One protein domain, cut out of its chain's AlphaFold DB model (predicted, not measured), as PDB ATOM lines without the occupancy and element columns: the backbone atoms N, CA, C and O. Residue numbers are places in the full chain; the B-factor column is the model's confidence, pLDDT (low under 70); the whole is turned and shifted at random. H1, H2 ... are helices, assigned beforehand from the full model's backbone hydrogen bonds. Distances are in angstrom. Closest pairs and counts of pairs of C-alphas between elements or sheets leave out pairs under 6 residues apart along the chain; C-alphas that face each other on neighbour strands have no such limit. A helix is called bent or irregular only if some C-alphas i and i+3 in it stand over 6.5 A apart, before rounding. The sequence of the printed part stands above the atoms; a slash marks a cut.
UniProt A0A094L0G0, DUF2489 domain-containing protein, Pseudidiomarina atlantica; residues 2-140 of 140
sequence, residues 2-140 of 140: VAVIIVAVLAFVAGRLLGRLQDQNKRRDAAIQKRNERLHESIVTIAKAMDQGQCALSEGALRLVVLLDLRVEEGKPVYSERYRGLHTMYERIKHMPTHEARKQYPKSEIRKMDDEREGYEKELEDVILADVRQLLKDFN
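AT A GLANCE: This is residues 2 to 140 of the 140 residues of the protein "DUF2489 domain-containing protein" of Pseudidiomarina atlantica (UniProt A0A094L0G0). One very long helix, H1, makes the length of the domain: its residues 2 to 28 stick out as a free arm, and its last turns pack into a head of shorter helices. In that head H2 folds back along the end of H1, H4 crosses H2, and the strongly bent helix H6 makes a corner round them, one arm on H1 and H4, the other reaching away toward the small helix H5. The printed part has 139 residues with six named helices, H1 to H6 in chain order, and no named strand; the class is all helix. The whole is extended, with a radius of gyration of the C-alphas of 23.3 A and spans of 81 by 39 by 23 A.

HOW THE PARTS SIT: H1, residues 2 to 51, touches H2, residues 57 to 70, with its residues 39 to 50 alone; the two form a helical hairpin at a shallow tilt of 12 degrees, opposite ways, and their closest C-alphas, of Ile 43 and Leu 64, are 6.1 A apart. H4, residues 84 to 93, touches H2 about perpendicular, at 75 degrees, the closest C-alphas being those of Ala 61 and Leu 86 at 4.9 A. H6, residues 107 to 138, was assigned as one helix by its hydrogen bonds but is bent, with C-alphas 123 and 126 8.0 A apart; its arms H6a, residues 107 to 123, and H6b, residues 126 to 138, stand at a steep tilt of 69 degrees, only just short of about perpendicular. H6b touches H1 at a steep tilt of 46 degrees, opposite ways, with the C-alphas of Ala 47 and Val 132 closest at 5.7 A. H6b also touches H4, at Gly 85 and Ile 128, whose C-alphas are closest at 4.6 A. H6a and H4 only just touch, with 3 pairs of C-alphas within 8 A; the closest are those of Ile 93 and Arg 117, 7.1 A apart. H3, residues 79 to 82, is close to H4 but not clearly touching, with the closest C-alphas, of Ser 80 and His 87, 5.5 A apart. H5, residues 99 to 102, touches no helix. Every O i to N i+4 pair is within hydrogen-bond range in H1, H2, H4, H6a and H6b; H3 and H5 are too short for such a pair.

IN THESE COORDINATES: H1 runs 72.6 A from C-alpha 2 at (10.739, -15.603, -61.031) to C-alpha 51 at (15.259, 37.389, -11.600). H2 is 19.9 A long, H3 4.8 A, H4 14.3 A, H5 5.7 A and H6a 24.3 A. H6b, 18.4 A long, ends with C-alpha 138 at (12.641, 34.451, -25.583).

THE WHOLE: The C-alphas of Val 2 and Ser 108 are the two farthest apart, at 81.9 A. The printed part has no cut and no long link. No printed residue has a pLDDT under 70.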
ATOM      1  N   VAL A   2       9.838 -15.720 -62.205       89.31
ATOM      2  CA  VAL A   2      10.739 -15.603 -61.031       89.31
ATOM      3  C   VAL A   2      11.156 -14.156 -60.717       89.31
ATOM      4  O   VAL A   2      11.031 -13.725 -59.576       89.31
ATOM      5  N   ALA A   3      11.555 -13.371 -61.725       91.06
ATOM      6  CA  ALA A   3      11.934 -11.967 -61.529       91.06
ATOM      7  C   ALA A   3      10.793 -11.103 -60.951       91.06
ATOM      8  O   ALA A   3      11.026 -10.278 -60.077       91.06
ATOM      9  N   VAL A   4       9.550 -11.336 -61.387       94.81
ATOM     10  CA  VAL A   4       8.367 -10.593 -60.915       94.81
ATOM     11  C   VAL A   4       8.091 -10.891 -59.441       94.81
ATOM     12  O   VAL A   4       7.798  -9.980 -58.673       94.81
ATOM     13  N   ILE A   5       8.242 -12.154 -59.031       94.94
ATOM     14  CA  ILE A   5       8.055 -12.576 -57.637       94.94
ATOM     15  C   ILE A   5       9.112 -11.930 -56.736       94.94
ATOM     16  O   ILE A   5       8.772 -11.393 -55.684       94.94
ATOM     17  N   ILE A   6      10.379 -11.926 -57.163       94.25
ATOM     18  CA  ILE A   6      11.472 -11.292 -56.409       94.25
ATOM     19  C   ILE A   6      11.197  -9.795 -56.226       94.25
ATOM     20  O   ILE A   6      11.266  -9.294 -55.105       94.25
ATOM     21  N   VAL A   7      10.826  -9.089 -57.299       95.06
ATOM     22  CA  VAL A   7      10.504  -7.654 -57.240       95.06
ATOM     23  C   VAL A   7       9.316  -7.386 -56.309       95.06
ATOM     24  O   VAL A   7       9.382  -6.467 -55.497       95.06
ATOM     25  N   ALA A   8       8.263  -8.209 -56.358       95.50
ATOM     26  CA  ALA A   8       7.100  -8.061 -55.483       95.50
ATOM     27  C   ALA A   8       7.449  -8.254 -53.994       95.50
ATOM     28  O   ALA A   8       7.017  -7.467 -53.149       95.50
ATOM     29  N   VAL A   9       8.271  -9.258 -53.665       95.75
ATOM     30  CA  VAL A   9       8.733  -9.501 -52.287       95.75
ATOM     31  C   VAL A   9       9.592  -8.340 -51.785       95.75
ATOM     32  O   VAL A   9       9.380  -7.856 -50.672       95.75
ATOM     33  N   LEU A  10      10.528  -7.850 -52.605       96.25
ATOM     34  CA  LEU A  10      11.371  -6.708 -52.246       96.25
ATOM     35  C   LEU A  10      10.543  -5.436 -52.028       96.25
ATOM     36  O   LEU A  10      10.750  -4.744 -51.031       96.25
ATOM     37  N   ALA A  11       9.570  -5.159 -52.900       95.44
ATOM     38  CA  ALA A  11       8.669  -4.018 -52.756       95.44
ATOM     39  C   ALA A  11       7.849  -4.093 -51.455       95.44
ATOM     40  O   ALA A  11       7.725  -3.096 -50.742       95.44
ATOM     41  N   PHE A  12       7.351  -5.280 -51.097       96.69
ATOM     42  CA  PHE A  12       6.628  -5.492 -49.841       96.69
ATOM     43  C   PHE A  12       7.509  -5.238 -48.609       96.69
ATOM     44  O   PHE A  12       7.101  -4.546 -47.673       96.69
ATOM     45  N   VAL A  13       8.740  -5.760 -48.607       96.44
ATOM     46  CA  VAL A  13       9.698  -5.535 -47.514       96.44
ATOM     47  C   VAL A  13      10.051  -4.053 -47.398       96.44
ATOM     48  O   VAL A  13      10.020  -3.515 -46.291       96.44
ATOM     49  N   ALA A  14      10.324  -3.384 -48.520       94.94
ATOM     50  CA  ALA A  14      10.616  -1.956 -48.549       94.94
ATOM     51  C   ALA A  14       9.448  -1.128 -47.989       94.94
ATOM     52  O   ALA A  14       9.662  -0.291 -47.113       94.94
ATOM     53  N   GLY A  15       8.209  -1.418 -48.402       96.31
ATOM     54  CA  GLY A  15       7.012  -0.758 -47.871       96.31
ATOM     55  C   GLY A  15       6.848  -0.956 -46.360       96.31
ATOM     56  O   GLY A  15       6.611   0.002 -45.622       96.31
ATOM     57  N   ARG A  16       7.070  -2.181 -45.863       96.06
ATOM     58  CA  ARG A  16       7.038  -2.481 -44.423       96.06
ATOM     59  C   ARG A  16       8.116  -1.719 -43.651       96.06
ATOM     60  O   ARG A  16       7.855  -1.239 -42.547       96.06
ATOM     61  N   LEU A  17       9.330  -1.643 -44.192       95.19
ATOM     62  CA  LEU A  17      10.441  -0.921 -43.573       95.19
ATOM     63  C   LEU A  17      10.176   0.586 -43.541       95.19
ATOM     64  O   LEU A  17      10.378   1.192 -42.492       95.19
ATOM     65  N   LEU A  18       9.646   1.170 -44.620       96.00
ATOM     66  CA  LEU A  18       9.249   2.579 -44.647       96.00
ATOM     67  C   LEU A  18       8.190   2.894 -43.585       96.00
ATOM     68  O   LEU A  18       8.357   3.856 -42.840       96.00
ATOM     69  N   GLY A  19       7.147   2.066 -43.464       95.75
ATOM     70  CA  GLY A  19       6.120   2.251 -42.432       95.75
ATOM     71  C   GLY A  19       6.705   2.217 -41.016       95.75
ATOM     72  O   GLY A  19       6.444   3.103 -40.206       95.75
ATOM     73  N   ARG A  20       7.596   1.254 -40.736       95.31
ATOM     74  CA  ARG A  20       8.304   1.181 -39.447       95.31
ATOM     75  C   ARG A  20       9.173   2.407 -39.182       95.31
ATOM     76  O   ARG A  20       9.179   2.894 -38.057       95.31
ATOM     77  N   LEU A  21       9.907   2.892 -40.183       95.75
ATOM     78  CA  LEU A  21      10.747   4.085 -40.052       95.75
ATOM     79  C   LEU A  21       9.905   5.331 -39.763       95.75
ATOM     80  O   LEU A  21      10.263   6.118 -38.891       95.75
ATOM     81  N   GLN A  22       8.764   5.490 -40.438       96.12
ATOM     82  CA  GLN A  22       7.842   6.598 -40.180       96.12
ATOM     83  C   GLN A  22       7.307   6.568 -38.745       96.12
ATOM     84  O   GLN A  22       7.324   7.594 -38.066       96.12
ATOM     85  N   ASP A  23       6.885   5.401 -38.255       95.81
ATOM     86  CA  ASP A  23       6.394   5.258 -36.880       95.81
ATOM     87  C   ASP A  23       7.494   5.490 -35.837       95.81
ATOM     88  O   ASP A  23       7.250   6.113 -34.800       95.81
ATOM     89  N   GLN A  24       8.716   5.020 -36.101       95.31
ATOM     90  CA  GLN A  24       9.871   5.269 -35.237       95.31
ATOM     91  C   GLN A  24      10.213   6.759 -35.170       95.31
ATOM     92  O   GLN A  24      10.391   7.280 -34.068       95.31
ATOM     93  N   ASN A  25      10.236   7.453 -36.311       95.62
ATOM     94  CA  ASN A  25      10.481   8.894 -36.361       95.62
ATOM     95  C   ASN A  25       9.402   9.660 -35.594       95.62
ATOM     96  O   ASN A  25       9.738  10.428 -34.701       95.62
ATOM     97  N   LYS A  26       8.115   9.361 -35.815       96.00
ATOM     98  CA  LYS A  26       7.014   9.990 -35.064       96.00
ATOM     99  C   LYS A  26       7.163   9.821 -33.552       96.00
ATOM    100  O   LYS A  26       6.981  10.777 -32.804       96.00
ATOM    101  N   ARG A  27       7.501   8.614 -33.084       96.00
ATOM    102  CA  ARG A  27       7.717   8.345 -31.649       96.00
ATOM    103  C   ARG A  27       8.925   9.097 -31.103       96.00
ATOM    104  O   ARG A  27       8.847   9.639 -30.003       96.00
ATOM    105  N   ARG A  28      10.026   9.123 -31.855       95.06
ATOM    106  CA  ARG A  28      11.240   9.861 -31.495       95.06
ATOM    107  C   ARG A  28      10.948  11.353 -31.386       95.06
ATOM    108  O   ARG A  28      11.273  11.954 -30.370       95.06
ATOM    109  N   ASP A  29      10.303  11.922 -32.394       95.19
ATOM    110  CA  ASP A  29      10.030  13.353 -32.463       95.19
ATOM    111  C   ASP A  29       9.041  13.758 -31.358       95.19
ATOM    112  O   ASP A  29       9.289  14.725 -30.646       95.19
ATOM    113  N   ALA A  30       8.007  12.952 -31.086       95.94
ATOM    114  CA  ALA A  30       7.114  13.165 -29.942       95.94
ATOM    115  C   ALA A  30       7.848  13.098 -28.587       95.94
ATOM    116  O   ALA A  30       7.575  13.894 -27.686       95.94
ATOM    117  N   ALA A  31       8.800  12.171 -28.424       95.94
ATOM    118  CA  ALA A  31       9.615  12.088 -27.212       95.94
ATOM    119  C   ALA A  31      10.551  13.300 -27.057       95.94
ATOM    120  O   ALA A  31      10.731  13.787 -25.939       95.94
ATOM    121  N   ILE A  32      11.110  13.806 -28.162       96.06
ATOM    122  CA  ILE A  32      11.916  15.032 -28.185       96.06
ATOM    123  C   ILE A  32      11.063  16.235 -27.783       96.06
ATOM    124  O   ILE A  32      11.481  16.982 -26.902       96.06
ATOM    125  N   GLN A  33       9.861  16.388 -28.349       95.56
ATOM    126  CA  GLN A  33       8.970  17.499 -28.003       95.56
ATOM    127  C   GLN A  33       8.600  17.481 -26.522       95.56
ATOM    128  O   GLN A  33       8.858  18.449 -25.811       95.56
ATOM    129  N   LYS A  34       8.158  16.331 -26.006       96.50
ATOM    130  CA  LYS A  34       7.841  16.175 -24.580       96.50
ATOM    131  C   LYS A  34       9.036  16.469 -23.667       96.50
ATOM    132  O   LYS A  34       8.883  16.976 -22.556       96.50
ATOM    133  N   ARG A  35      10.249  16.114 -24.096       96.88
ATOM    134  CA  ARG A  35      11.477  16.447 -23.365       96.88
ATOM    135  C   ARG A  35      11.751  17.949 -23.407       96.88
ATOM    136  O   ARG A  35      12.074  18.513 -22.367       96.88
ATOM    137  N   ASN A  36      11.611  18.588 -24.563       96.00
ATOM    138  CA  ASN A  36      11.813  20.025 -24.719       96.00
ATOM    139  C   ASN A  36      10.796  20.852 -23.925       96.00
ATOM    140  O   ASN A  36      11.193  21.871 -23.372       96.00
ATOM    141  N   GLU A  37       9.541  20.409 -23.820       96.12
ATOM    142  CA  GLU A  37       8.509  21.024 -22.967       96.12
ATOM    143  C   GLU A  37       8.939  21.027 -21.492       96.12
ATOM    144  O   GLU A  37       8.970  22.071 -20.846       96.12
ATOM    145  N   ARG A  38       9.404  19.884 -20.974       97.00
ATOM    146  CA  ARG A  38       9.919  19.790 -19.594       97.00
ATOM    147  C   ARG A  38      11.156  20.659 -19.363       97.00
ATOM    148  O   ARG A  38      11.318  21.249 -18.294       97.00
ATOM    149  N   LEU A  39      12.056  20.707 -20.349       96.94
ATOM    150  CA  LEU A  39      13.233  21.577 -20.295       96.94
ATOM    151  C   LEU A  39      12.809  23.046 -20.284       96.94
ATOM    152  O   LEU A  39      13.345  23.809 -19.489       96.94
ATOM    153  N   HIS A  40      11.833  23.425 -21.108       97.06
ATOM    154  CA  HIS A  40      11.272  24.770 -21.150       97.06
ATOM    155  C   HIS A  40      10.691  25.174 -19.787       97.06
ATOM    156  O   HIS A  40      11.109  26.188 -19.235       97.06
ATOM    157  N   GLU A  41       9.828  24.349 -19.189       97.19
ATOM    158  CA  GLU A  41       9.268  24.607 -17.853       97.19
ATOM    159  C   GLU A  41      10.367  24.802 -16.796       97.19
ATOM    160  O   GLU A  41      10.315  25.732 -15.988       97.19
ATOM    161  N   SER A  42      11.400  23.953 -16.830       97.75
ATOM    162  CA  SER A  42      12.535  24.029 -15.905       97.75
ATOM    163  C   SER A  42      13.352  25.309 -16.100       97.75
ATOM    164  O   SER A  42      13.682  25.979 -15.123       97.75
ATOM    165  N   ILE A  43      13.655  25.664 -17.352       97.88
ATOM    166  CA  ILE A  43      14.403  26.873 -17.724       97.88
ATOM    167  C   ILE A  43      13.658  28.118 -17.248       97.88
ATOM    168  O   ILE A  43      14.238  28.942 -16.545       97.88
ATOM    169  N   VAL A  44      12.365  28.226 -17.562       98.00
ATOM    170  CA  VAL A  44      11.537  29.373 -17.171       98.00
ATOM    171  C   VAL A  44      11.438  29.480 -15.650       98.00
ATOM    172  O   VAL A  44      11.550  30.574 -15.102       98.00
ATOM    173  N   THR A  45      11.272  28.357 -14.949       98.25
ATOM    174  CA  THR A  45      11.193  28.344 -13.479       98.25
ATOM    175  C   THR A  45      12.491  28.838 -12.838       98.25
ATOM    176  O   THR A  45      12.450  29.683 -11.946       98.25
ATOM    177  N   ILE A  46      13.646  28.358 -13.310       98.19
ATOM    178  CA  ILE A  46      14.956  28.778 -12.787       98.19
ATOM    179  C   ILE A  46      15.215  30.250 -13.112       98.19
ATOM    180  O   ILE A  46      15.612  31.001 -12.229       98.19
ATOM    181  N   ALA A  47      14.938  30.682 -14.344       98.19
ATOM    182  CA  ALA A  47      15.124  32.069 -14.753       98.19
ATOM    183  C   ALA A  47      14.257  33.033 -13.924       98.19
ATOM    184  O   ALA A  47      14.752  34.057 -13.462       98.19
ATOM    185  N   LYS A  48      12.994  32.680 -13.639       98.25
ATOM    186  CA  LYS A  48      12.136  33.460 -12.730       98.25
ATOM    187  C   LYS A  48      12.702  33.511 -11.312       98.25
ATOM    188  O   LYS A  48      12.713  34.581 -10.714       98.25
ATOM    189  N   ALA A  49      13.190  32.388 -10.787       98.31
ATOM    190  CA  ALA A  49      13.802  32.352  -9.460       98.31
ATOM    191  C   ALA A  49      15.069  33.222  -9.384       98.31
ATOM    192  O   ALA A  49      15.282  33.891  -8.376       98.31
ATOM    193  N   MET A  50      15.885  33.253 -10.443       98.00
ATOM    194  CA  MET A  50      17.054  34.135 -10.534       98.00
ATOM    195  C   MET A  50      16.656  35.614 -10.593       98.00
ATOM    196  O   MET A  50      17.176  36.402  -9.812       98.00
ATOM    197  N   ASP A  51      15.714  35.992 -11.466       97.69
ATOM    198  CA  ASP A  51      15.259  37.389 -11.600       97.69
ATOM    199  C   ASP A  51      14.603  37.913 -10.308       97.69
ATOM    200  O   ASP A  51      14.707  39.091  -9.981       97.69
ATOM    201  N   GLN A  52      13.982  37.021  -9.529       97.69
ATOM    202  CA  GLN A  52      13.387  37.327  -8.223       97.69
ATOM    203  C   GLN A  52      14.380  37.249  -7.049       97.69
ATOM    204  O   GLN A  52      13.970  37.428  -5.902       97.69
ATOM    205  N   GLY A  53      15.658  36.937  -7.296       96.25
ATOM    206  CA  GLY A  53      16.677  36.810  -6.247       96.25
ATOM    207  C   GLY A  53      16.481  35.616  -5.299       96.25
ATOM    208  O   GLY A  53      17.034  35.595  -4.205       96.25
ATOM    209  N   GLN A  54      15.689  34.615  -5.695       96.75
ATOM    210  CA  GLN A  54      15.438  33.390  -4.921       96.75
ATOM    211  C   GLN A  54      16.484  32.292  -5.179       96.75
ATOM    212  O   GLN A  54      16.490  31.267  -4.498       96.75
ATOM    213  N   CYS A  55      17.349  32.483  -6.176       94.50
ATOM    214  CA  CYS A  55      18.415  31.563  -6.555       94.50
ATOM    215  C   CYS A  55      19.713  32.346  -6.767       94.50
ATOM    216  O   CYS A  55      19.702  33.401  -7.401       94.50
ATOM    217  N   ALA A  56      20.826  31.817  -6.254       95.62
ATOM    218  CA  ALA A  56      22.142  32.404  -6.471       95.62
ATOM    219  C   ALA A  56      22.497  32.396  -7.966       95.62
ATOM    220  O   ALA A  56      22.268  31.401  -8.664       95.62
ATOM    221  N   LEU A  57      23.088  33.487  -8.458       97.19
ATOM    222  CA  LEU A  57      23.354  33.651  -9.888       97.19
ATOM    223  C   LEU A  57      24.319  32.593 -10.429       97.19
ATOM    224  O   LEU A  57      24.132  32.121 -11.550       97.19
ATOM    225  N   SER A  58      25.299  32.162  -9.628       96.06
ATOM    226  CA  SER A  58      26.223  31.089 -10.012       96.06
ATOM    227  C   SER A  58      25.511  29.746 -10.216       96.06
ATOM    228  O   SER A  58      25.730  29.073 -11.225       96.06
ATOM    229  N   GLU A  59      24.615  29.359  -9.301       94.81
ATOM    230  CA  GLU A  59      23.859  28.103  -9.395       94.81
ATOM    231  C   GLU A  59      22.887  28.141 -10.577       94.81
ATOM    232  O   GLU A  59      22.818  27.201 -11.376       94.81
ATOM    233  N   GLY A  60      22.160  29.251 -10.708       97.25
ATOM    234  CA  GLY A  60      21.222  29.466 -11.793       97.25
ATOM    235  C   GLY A  60      21.901  29.421 -13.163       97.25
ATOM    236  O   GLY A  60      21.448  28.686 -14.039       97.25
ATOM    237  N   ALA A  61      23.038  30.107 -13.329       97.62
ATOM    238  CA  ALA A  61      23.816  30.081 -14.566       97.62
ATOM    239  C   ALA A  61      24.298  28.670 -14.926       97.62
ATOM    240  O   ALA A  61      24.131  28.241 -16.070       97.62
ATOM    241  N   LEU A  62      24.813  27.915 -13.947       96.12
ATOM    242  CA  LEU A  62      25.247  26.535 -14.163       96.12
ATOM    243  C   LEU A  62      24.104  25.662 -14.701       96.12
ATOM    244  O   LEU A  62      24.272  24.927 -15.675       96.12
ATOM    245  N   ARG A  63      22.927  25.758 -14.073       97.12
ATOM    246  CA  ARG A  63      21.753  24.959 -14.440       97.12
ATOM    247  C   ARG A  63      21.174  25.384 -15.786       97.12
ATOM    248  O   ARG A  63      20.868  24.518 -16.602       97.12
ATOM    249  N   LEU A  64      21.027  26.687 -16.031       98.06
ATOM    250  CA  LEU A  64      20.449  27.203 -17.271       98.06
ATOM    251  C   LEU A  64      21.289  26.824 -18.489       98.06
ATOM    252  O   LEU A  64      20.724  26.300 -19.445       98.06
ATOM    253  N   VAL A  65      22.615  27.001 -18.442       97.56
ATOM    254  CA  VAL A  65      23.499  26.660 -19.572       97.56
ATOM    255  C   VAL A  65      23.378  25.179 -19.943       97.56
ATOM    256  O   VAL A  65      23.136  24.852 -21.104       97.56
ATOM    257  N   VAL A  66      23.418  24.277 -18.957       96.56
ATOM    258  CA  VAL A  66      23.264  22.834 -19.208       96.56
ATOM    259  C   VAL A  66      21.885  22.504 -19.791       96.56
ATOM    260  O   VAL A  66      21.782  21.720 -20.734       96.56
ATOM    261  N   LEU A  67      20.806  23.087 -19.260       97.25
ATOM    262  CA  LEU A  67      19.453  22.825 -19.764       97.25
ATOM    263  C   LEU A  67      19.254  23.349 -21.190       97.25
ATOM    264  O   LEU A  67      18.631  22.663 -22.004       97.25
ATOM    265  N   LEU A  68      19.801  24.524 -21.502       96.50
ATOM    266  CA  LEU A  68      19.812  25.098 -22.845       96.50
ATOM    267  C   LEU A  68      20.591  24.199 -23.818       96.50
ATOM    268  O   LEU A  68      20.101  23.896 -24.911       96.50
ATOM    269  N   ASP A  69      21.749  23.675 -23.413       94.94
ATOM    270  CA  ASP A  69      22.546  22.742 -24.217       94.94
ATOM    271  C   ASP A  69      21.817  21.425 -24.498       94.94
ATOM    272  O   ASP A  69      21.906  20.885 -25.603       94.94
ATOM    273  N   LEU A  70      20.996  20.959 -23.557       95.44
ATOM    274  CA  LEU A  70      20.207  19.742 -23.712       95.44
ATOM    275  C   LEU A  70      19.045  19.870 -24.709       95.44
ATOM    276  O   LEU A  70      18.578  18.832 -25.194       95.44
ATOM    277  N   ARG A  71      18.552  21.073 -25.030       94.25
ATOM    278  CA  ARG A  71      17.423  21.239 -25.966       94.25
ATOM    279  C   ARG A  71      17.797  20.798 -27.381       94.25
ATOM    280  O   ARG A  71      18.898  21.077 -27.860       94.25
ATOM    281  N   VAL A  72      16.857  20.111 -28.033       92.75
ATOM    282  CA  VAL A  72      16.991  19.626 -29.416       92.75
ATOM    283  C   VAL A  72      15.970  20.359 -30.272       92.75
ATOM    284  O   VAL A  72      14.785  20.045 -30.217       92.75
ATOM    285  N   GLU A  73      16.418  21.340 -31.041       88.06
ATOM    286  CA  GLU A  73      15.563  22.143 -31.912       88.06
ATOM    287  C   GLU A  73      16.275  22.456 -33.229       88.06
ATOM    288  O   GLU A  73      17.503  22.564 -33.276       88.06
ATOM    289  N   GLU A  74      15.502  22.582 -34.303       86.00
ATOM    290  CA  GLU A  74      16.025  23.037 -35.587       86.00
ATOM    291  C   GLU A  74      16.361  24.528 -35.506       86.00
ATOM    292  O   GLU A  74      15.592  25.316 -34.960       86.00
ATOM    293  N   GLY A  75      17.524  24.923 -36.029       85.44
ATOM    294  CA  GLY A  75      17.960  26.322 -35.979       85.44
ATOM    295  C   GLY A  75      18.319  26.820 -34.576       85.44
ATOM    296  O   GLY A  75      18.265  28.026 -34.339       85.44
ATOM    297  N   LYS A  76      18.683  25.910 -33.657       85.81
ATOM    298  CA  LYS A  76      19.129  26.235 -32.296       85.81
ATOM    299  C   LYS A  76      20.135  27.399 -32.316       85.81
ATOM    300  O   LYS A  76      21.198  27.251 -32.927       85.81
ATOM    301  N   PRO A  77      19.833  28.537 -31.666       88.88
ATOM    302  CA  PRO A  77      20.753  29.661 -31.637       88.88
ATOM    303  C   PRO A  77      21.991  29.310 -30.808       88.88
ATOM    304  O   PRO A  77      21.954  28.461 -29.914       88.88
ATOM    305  N   VAL A  78      23.093  30.006 -31.077       93.25
ATOM    306  CA  VAL A  78      24.315  29.890 -30.279       93.25
ATOM    307  C   VAL A  78      24.074  30.586 -28.935       93.25
ATOM    308  O   VAL A  78      24.247  31.796 -28.799       93.25
ATOM    309  N   TYR A  79      23.609  29.829 -27.935       94.19
ATOM    310  CA  TYR A  79      23.230  30.383 -26.629       94.19
ATOM    311  C   TYR A  79      24.392  31.072 -25.902       94.19
ATOM    312  O   TYR A  79      24.154  32.044 -25.192       94.19
ATOM    313  N   SER A  80      25.638  30.663 -26.158       94.06
ATOM    314  CA  SER A  80      26.831  31.340 -25.634       94.06
ATOM    315  C   SER A  80      27.014  32.757 -26.156       94.06
ATOM    316  O   SER A  80      27.555  33.604 -25.450       94.06
ATOM    317  N   GLU A  81      26.530  33.044 -27.361       94.38
ATOM    318  CA  GLU A  81      26.555  34.390 -27.922       94.38
ATOM    319  C   GLU A  81      25.348  35.216 -27.481       94.38
ATOM    320  O   GLU A  81      25.485  36.431 -27.322       94.38
ATOM    321  N   ARG A  82      24.194  34.561 -27.280       94.94
ATOM    322  CA  ARG A  82      22.926  35.199 -26.896       94.94
ATOM    323  C   ARG A  82      22.853  35.546 -25.409       94.94
ATOM    324  O   ARG A  82      22.294  36.583 -25.076       94.94
ATOM    325  N   TYR A  83      23.427  34.706 -24.548       97.25
ATOM    326  CA  TYR A  83      23.414  34.853 -23.091       97.25
ATOM    327  C   TYR A  83      24.845  34.798 -22.536       97.25
ATOM    328  O   TYR A  83      25.293  33.805 -21.946       97.25
ATOM    329  N   ARG A  84      25.607  35.860 -22.808       97.00
ATOM    330  CA  ARG A  84      27.056  35.899 -22.557       97.00
ATOM    331  C   ARG A  84      27.403  35.912 -21.074       97.00
ATOM    332  O   ARG A  84      28.388  35.285 -20.697       97.00
ATOM    333  N   GLY A  85      26.637  36.608 -20.240       97.62
ATOM    334  CA  GLY A  85      26.809  36.631 -18.788       97.62
ATOM    335  C   GLY A  85      26.597  35.250 -18.173       97.62
ATOM    336  O   GLY A  85      27.458  34.781 -17.427       97.62
ATOM    337  N   LEU A  86      25.518  34.554 -18.557       98.06
ATOM    338  CA  LEU A  86      25.253  33.177 -18.109       98.06
ATOM    339  C   LEU A  86      26.400  32.231 -18.489       98.06
ATOM    340  O   LEU A  86      26.915  31.504 -17.637       98.06
ATOM    341  N   HIS A  87      26.842  32.267 -19.748       97.75
ATOM    342  CA  HIS A  87      27.946  31.422 -20.201       97.75
ATOM    343  C   HIS A  87      29.296  31.817 -19.592       97.75
ATOM    344  O   HIS A  87      30.091  30.938 -19.273       97.75
ATOM    345  N   THR A  88      29.555  33.106 -19.363       98.00
ATOM    346  CA  THR A  88      30.787  33.562 -18.697       98.00
ATOM    347  C   THR A  88      30.851  33.039 -17.266       98.00
ATOM    348  O   THR A  88      31.877  32.494 -16.864       98.00
ATOM    349  N   MET A  89      29.753  33.145 -16.513       97.88
ATOM    350  CA  MET A  89      29.658  32.570 -15.172       97.88
ATOM    351  C   MET A  89      29.884  31.054 -15.209       97.88
ATOM    352  O   MET A  89      30.732  30.548 -14.477       97.88
ATOM    353  N   TYR A  90      29.193  30.339 -16.106       97.69
ATOM    354  CA  TYR A  90      29.354  28.894 -16.293       97.69
ATOM    355  C   TYR A  90      30.815  28.497 -16.540       97.69
ATOM    356  O   TYR A  90      31.346  27.638 -15.841       97.69
ATOM    357  N   GLU A  91      31.492  29.146 -17.487       97.12
ATOM    358  CA  GLU A  91      32.885  28.841 -17.827       97.12
ATOM    359  C   GLU A  91      33.837  29.059 -16.644       97.12
ATOM    360  O   GLU A  91      34.737  28.245 -16.422       97.12
ATOM    361  N   ARG A  92      33.601  30.106 -15.843       96.44
ATOM    362  CA  ARG A  92      34.413  30.410 -14.660       96.44
ATOM    363  C   ARG A  92      34.238  29.400 -13.531       96.44
ATOM    364  O   ARG A  92      35.199  29.174 -12.809       96.44
ATOM    365  N   ILE A  93      33.067  28.780 -13.370       95.19
ATOM    366  CA  ILE A  93      32.779  27.942 -12.187       95.19
ATOM    367  C   ILE A  93      32.582  26.451 -12.487       95.19
ATOM    368  O   ILE A  93      32.573  25.650 -11.557       95.19
ATOM    369  N   LYS A  94      32.445  26.030 -13.755       94.38
ATOM    370  CA  LYS A  94      32.134  24.628 -14.123       94.38
ATOM    371  C   LYS A  94      33.148  23.591 -13.632       94.38
ATOM    372  O   LYS A  94      32.822  22.412 -13.541       94.38
ATOM    373  N   HIS A  95      34.382  24.017 -13.370       91.56
ATOM    374  CA  HIS A  95      35.466  23.160 -12.897       91.56
ATOM    375  C   HIS A  95      35.476  23.001 -11.368       91.56
ATOM    376  O   HIS A  95      36.159  22.117 -10.853       91.56
ATOM    377  N   MET A  96      34.745  23.854 -10.642       92.88
ATOM    378  CA  MET A  96      34.706  23.822  -9.185       92.88
ATOM    379  C   MET A  96      33.964  22.564  -8.705       92.88
ATOM    380  O   MET A  96      32.933  22.188  -9.273       92.88
ATOM    381  N   PRO A  97      34.444  21.899  -7.641       90.44
ATOM    382  CA  PRO A  97      33.833  20.677  -7.154       90.44
ATOM    383  C   PRO A  97      32.432  20.944  -6.596       90.44
ATOM    384  O   PRO A  97      32.172  21.931  -5.897       90.44
ATOM    385  N   THR A  98      31.527  20.003  -6.848       87.00
ATOM    386  CA  THR A  98      30.153  20.004  -6.335       87.00
ATOM    387  C   THR A  98      29.863  18.708  -5.576       87.00
ATOM    388  O   THR A  98      30.581  17.715  -5.710       87.00
ATOM    389  N   HIS A  99      28.824  18.721  -4.735       86.75
ATOM    390  CA  HIS A  99      28.342  17.551  -3.986       86.75
ATOM    391  C   HIS A  99      29.467  16.750  -3.297       86.75
ATOM    392  O   HIS A  99      30.250  17.304  -2.528       86.75
ATOM    393  N   GLU A 100      29.555  15.446  -3.565       84.62
ATOM    394  CA  GLU A 100      30.529  14.542  -2.951       84.62
ATOM    395  C   GLU A 100      31.976  14.861  -3.346       84.62
ATOM    396  O   GLU A 100      32.879  14.655  -2.536       84.62
ATOM    397  N   ALA A 101      32.205  15.442  -4.531       86.94
ATOM    398  CA  ALA A 101      33.545  15.846  -4.944       86.94
ATOM    399  C   ALA A 101      34.109  16.926  -4.011       86.94
ATOM    400  O   ALA A 101      35.297  16.889  -3.713       86.94
ATOM    401  N   ARG A 102      33.273  17.818  -3.446       91.12
ATOM    402  CA  ARG A 102      33.730  18.849  -2.489       91.12
ATOM    403  C   ARG A 102      34.397  18.260  -1.250       91.12
ATOM    404  O   ARG A 102      35.315  18.872  -0.715       91.12
ATOM    405  N   LYS A 103      33.963  17.081  -0.790       89.06
ATOM    406  CA  LYS A 103      34.513  16.437   0.417       89.06
ATOM    407  C   LYS A 103      35.955  15.962   0.233       89.06
ATOM    408  O   LYS A 103      36.637  15.720   1.223       89.06
ATOM    409  N   GLN A 104      36.400  15.821  -1.013       92.12
ATOM    410  CA  GLN A 104      37.748  15.371  -1.358       92.12
ATOM    411  C   GLN A 104      38.767  16.520  -1.351       92.12
ATOM    412  O   GLN A 104      39.966  16.261  -1.385       92.12
ATOM    413  N   TYR A 105      38.304  17.774  -1.276       92.75
ATOM    414  CA  TYR A 105      39.164  18.953  -1.302       92.75
ATOM    415  C   TYR A 105      39.478  19.463   0.112       92.75
ATOM    416  O   TYR A 105      38.629  19.399   1.009       92.75
ATOM    417  N   PRO A 106      40.675  20.037   0.326       94.81
ATOM    418  CA  PRO A 106      40.990  20.766   1.546       94.81
ATOM    419  C   PRO A 106      39.987  21.900   1.805       94.81
ATOM    420  O   PRO A 106      39.630  22.662   0.907       94.81
ATOM    421  N   LYS A 107      39.581  22.081   3.070       93.50
ATOM    422  CA  LYS A 107      38.638  23.148   3.467       93.50
ATOM    423  C   LYS A 107      39.106  24.552   3.068       93.50
ATOM    424  O   LYS A 107      38.278  25.408   2.780       93.50
ATOM    425  N   SER A 108      40.417  24.792   3.072       94.12
ATOM    426  CA  SER A 108      41.011  26.065   2.655       94.12
ATOM    427  C   SER A 108      40.808  26.344   1.165       94.12
ATOM    428  O   SER A 108      40.559  27.487   0.802       94.12
ATOM    429  N   GLU A 109      40.888  25.322   0.313       93.81
ATOM    430  CA  GLU A 109      40.668  25.458  -1.130       93.81
ATOM    431  C   GLU A 109      39.193  25.674  -1.450       93.81
ATOM    432  O   GLU A 109      38.870  26.566  -2.226       93.81
ATOM    433  N   ILE A 110      38.295  24.932  -0.792       94.00
ATOM    434  CA  ILE A 110      36.847  25.160  -0.917       94.00
ATOM    435  C   ILE A 110      36.491  26.597  -0.548       94.00
ATOM    436  O   ILE A 110      35.749  27.242  -1.277       94.00
ATOM    437  N   ARG A 111      37.065  27.120   0.542       94.25
ATOM    438  CA  ARG A 111      36.802  28.496   0.963       94.25
ATOM    439  C   ARG A 111      37.268  29.521  -0.071       94.25
ATOM    440  O   ARG A 111      36.506  30.421  -0.383       94.25
ATOM    441  N   LYS A 112      38.456  29.335  -0.661       95.31
ATOM    442  CA  LYS A 112      38.934  30.187  -1.764       95.31
ATOM    443  C   LYS A 112      37.987  30.153  -2.966       95.31
ATOM    444  O   LYS A 112      37.649  31.202  -3.492       95.31
ATOM    445  N   MET A 113      37.532  28.966  -3.368       94.81
ATOM    446  CA  MET A 113      36.593  28.819  -4.485       94.81
ATOM    447  C   MET A 113      35.225  29.445  -4.183       94.81
ATOM    448  O   MET A 113      34.602  30.017  -5.074       94.81
ATOM    449  N   ASP A 114      34.747  29.352  -2.940       94.50
ATOM    450  CA  ASP A 114      33.499  29.997  -2.524       94.50
ATOM    451  C   ASP A 114      33.636  31.534  -2.538       94.50
ATOM    452  O   ASP A 114      32.735  32.203  -3.044       94.50
ATOM    453  N   ASP A 115      34.775  32.074  -2.087       95.62
ATOM    454  CA  ASP A 115      35.083  33.511  -2.149       95.62
ATOM    455  C   ASP A 115      35.186  34.003  -3.612       95.62
ATOM    456  O   ASP A 115      34.631  35.045  -3.966       95.62
ATOM    457  N   GLU A 116      35.845  33.241  -4.494       95.69
ATOM    458  CA  GLU A 116      35.916  33.530  -5.936       95.69
ATOM    459  C   GLU A 116      34.527  33.531  -6.582       95.69
ATOM    460  O   GLU A 116      34.194  34.438  -7.345       95.69
ATOM    461  N   ARG A 117      33.694  32.539  -6.250       95.44
ATOM    462  CA  ARG A 117      32.326  32.432  -6.760       95.44
ATOM    463  C   ARG A 117      31.481  33.636  -6.352       95.44
ATOM    464  O   ARG A 117      30.796  34.190  -7.205       95.44
ATOM    465  N   GLU A 118      31.554  34.062  -5.093       95.44
ATOM    466  CA  GLU A 118      30.859  35.267  -4.619       95.44
ATOM    467  C   GLU A 118      31.377  36.532  -5.328       95.44
ATOM    468  O   GLU A 118      30.594  37.410  -5.697       95.44
ATOM    469  N   GLY A 119      32.688  36.615  -5.574       97.00
ATOM    470  CA  GLY A 119      33.294  37.692  -6.358       97.00
ATOM    471  C   GLY A 119      32.731  37.771  -7.779       97.00
ATOM    472  O   GLY A 119      32.317  38.845  -8.217       97.00
ATOM    473  N   TYR A 120      32.641  36.635  -8.475       97.50
ATOM    474  CA  TYR A 120      32.060  36.572  -9.817       97.50
ATOM    475  C   TYR A 120      30.564  36.879  -9.837       97.50
ATOM    476  O   TYR A 120      30.090  37.468 -10.806       97.50
ATOM    477  N   GLU A 121      29.814  36.496  -8.799       96.50
ATOM    478  CA  GLU A 121      28.391  36.832  -8.699       96.50
ATOM    479  C   GLU A 121      28.189  38.341  -8.679       96.50
ATOM    480  O   GLU A 121      27.374  38.834  -9.450       96.50
ATOM    481  N   LYS A 122      28.984  39.066  -7.887       96.94
ATOM    482  CA  LYS A 122      28.936  40.535  -7.835       96.94
ATOM    483  C   LYS A 122      29.429  41.178  -9.130       96.94
ATOM    484  O   LYS A 122      28.857  42.161  -9.581       96.94
ATOM    485  N   GLU A 123      30.491  40.640  -9.732       97.75
ATOM    486  CA  GLU A 123      31.055  41.175 -10.979       97.75
ATOM    487  C   GLU A 123      30.077  41.060 -12.158       97.75
ATOM    488  O   GLU A 123      29.986  41.965 -12.984       97.75
ATOM    489  N   LEU A 124      29.371  39.931 -12.256       97.81
ATOM    490  CA  LEU A 124      28.546  39.588 -13.414       97.81
ATOM    491  C   LEU A 124      27.047  39.828 -13.188       97.81
ATOM    492  O   LEU A 124      26.270  39.556 -14.103       97.81
ATOM    493  N   GLU A 125      26.640  40.323 -12.016       97.56
ATOM    494  CA  GLU A 125      25.238  40.463 -11.596       97.56
ATOM    495  C   GLU A 125      24.366  41.130 -12.664       97.56
ATOM    496  O   GLU A 125      23.424  40.516 -13.173       97.56
ATOM    497  N   ASP A 126      24.727  42.347 -13.072       97.62
ATOM    498  CA  ASP A 126      23.947  43.135 -14.027       97.62
ATOM    499  C   ASP A 126      23.806  42.437 -15.387       97.62
ATOM    500  O   ASP A 126      22.727  42.422 -15.989       97.62
ATOM    501  N   VAL A 127      24.892  41.826 -15.874       97.81
ATOM    502  CA  VAL A 127      24.925  41.162 -17.185       97.81
ATOM    503  C   VAL A 127      24.129  39.857 -17.146       97.81
ATOM    504  O   VAL A 127      23.376  39.570 -18.075       97.81
ATOM    505  N   ILE A 128      24.237  39.083 -16.063       98.19
ATOM    506  CA  ILE A 128      23.458  37.854 -15.875       98.19
ATOM    507  C   ILE A 128      21.971  38.180 -15.755       98.19
ATOM    508  O   ILE A 128      21.156  37.513 -16.385       98.19
ATOM    509  N   LEU A 129      21.587  39.200 -14.985       98.25
ATOM    510  CA  LEU A 129      20.181  39.586 -14.858       98.25
ATOM    511  C   LEU A 129      19.609  40.100 -16.186       98.25
ATOM    512  O   LEU A 129      18.459  39.805 -16.514       98.25
ATOM    513  N   ALA A 130      20.403  40.819 -16.986       98.31
ATOM    514  CA  ALA A 130      20.008  41.194 -18.341       98.31
ATOM    515  C   ALA A 130      19.760  39.960 -19.227       98.31
ATOM    516  O   ALA A 130      18.712  39.880 -19.875       98.31
ATOM    517  N   ASP A 131      20.664  38.976 -19.195       98.12
ATOM    518  CA  ASP A 131      20.508  37.707 -19.912       98.12
ATOM    519  C   ASP A 131      19.272  36.933 -19.445       98.12
ATOM    520  O   ASP A 131      18.513  36.441 -20.272       98.12
ATOM    521  N   VAL A 132      19.038  36.840 -18.134       98.00
ATOM    522  CA  VAL A 132      17.883  36.139 -17.551       98.00
ATOM    523  C   VAL A 132      16.576  36.784 -18.009       98.00
ATOM    524  O   VAL A 132      15.657  36.083 -18.434       98.00
ATOM    525  N   ARG A 133      16.487  38.117 -17.992       97.88
ATOM    526  CA  ARG A 133      15.303  38.834 -18.489       97.88
ATOM    527  C   ARG A 133      15.119  38.664 -19.991       97.88
ATOM    528  O   ARG A 133      13.982  38.580 -20.450       97.88
ATOM    529  N   GLN A 134      16.207  38.618 -20.759       97.56
ATOM    530  CA  GLN A 134      16.135  38.325 -22.189       97.56
ATOM    531  C   GLN A 134      15.665  36.888 -22.432       97.56
ATOM    532  O   GLN A 134      14.758  36.674 -23.232       97.56
ATOM    533  N   LEU A 135      16.191  35.923 -21.680       97.06
ATOM    534  CA  LEU A 135      15.779  34.525 -21.726       97.06
ATOM    535  C   LEU A 135      14.289  34.382 -21.406       97.06
ATOM    536  O   LEU A 135      13.578  33.678 -22.113       97.06
ATOM    537  N   LEU A 136      13.784  35.089 -20.392       97.31
ATOM    538  CA  LEU A 136      12.357  35.076 -20.067       97.31
ATOM    539  C   LEU A 136      11.491  35.628 -21.198       97.31
ATOM    540  O   LEU A 136      10.388  35.134 -21.364       97.31
ATOM    541  N   LYS A 137      11.967  36.602 -21.984       96.75
ATOM    542  CA  LYS A 137      11.252  37.090 -23.179       96.75
ATOM    543  C   LYS A 137      11.291  36.085 -24.324       96.75
ATOM    544  O   LYS A 137      10.306  35.940 -25.034       96.75
ATOM    545  N   ASP A 138      12.424  35.414 -24.502       94.25
ATOM    546  CA  ASP A 138      12.641  34.451 -25.583       94.25
ATOM    547  C   ASP A 138      11.861  33.142 -25.371       94.25
ATOM    548  O   ASP A 138      11.583  32.424 -26.330       94.25
ATOM    549  N   PHE A 139      11.521  32.833 -24.118       91.12
ATOM    550  CA  PHE A 139      10.793  31.636 -23.695       91.12
ATOM    551  C   PHE A 139       9.364  31.950 -23.205       91.12
ATOM    552  O   PHE A 139       8.771  31.106 -22.534       91.12
ATOM    553  N   ASN A 140       8.818  33.137 -23.494       78.88
ATOM    554  CA  ASN A 140       7.430  33.490 -23.160       78.88
ATOM    555  C   ASN A 140       6.453  33.221 -24.306       78.88
ATOM    556  O   ASN A 140       6.887  33.255 -25.478       78.88
TER     557      ASN A 140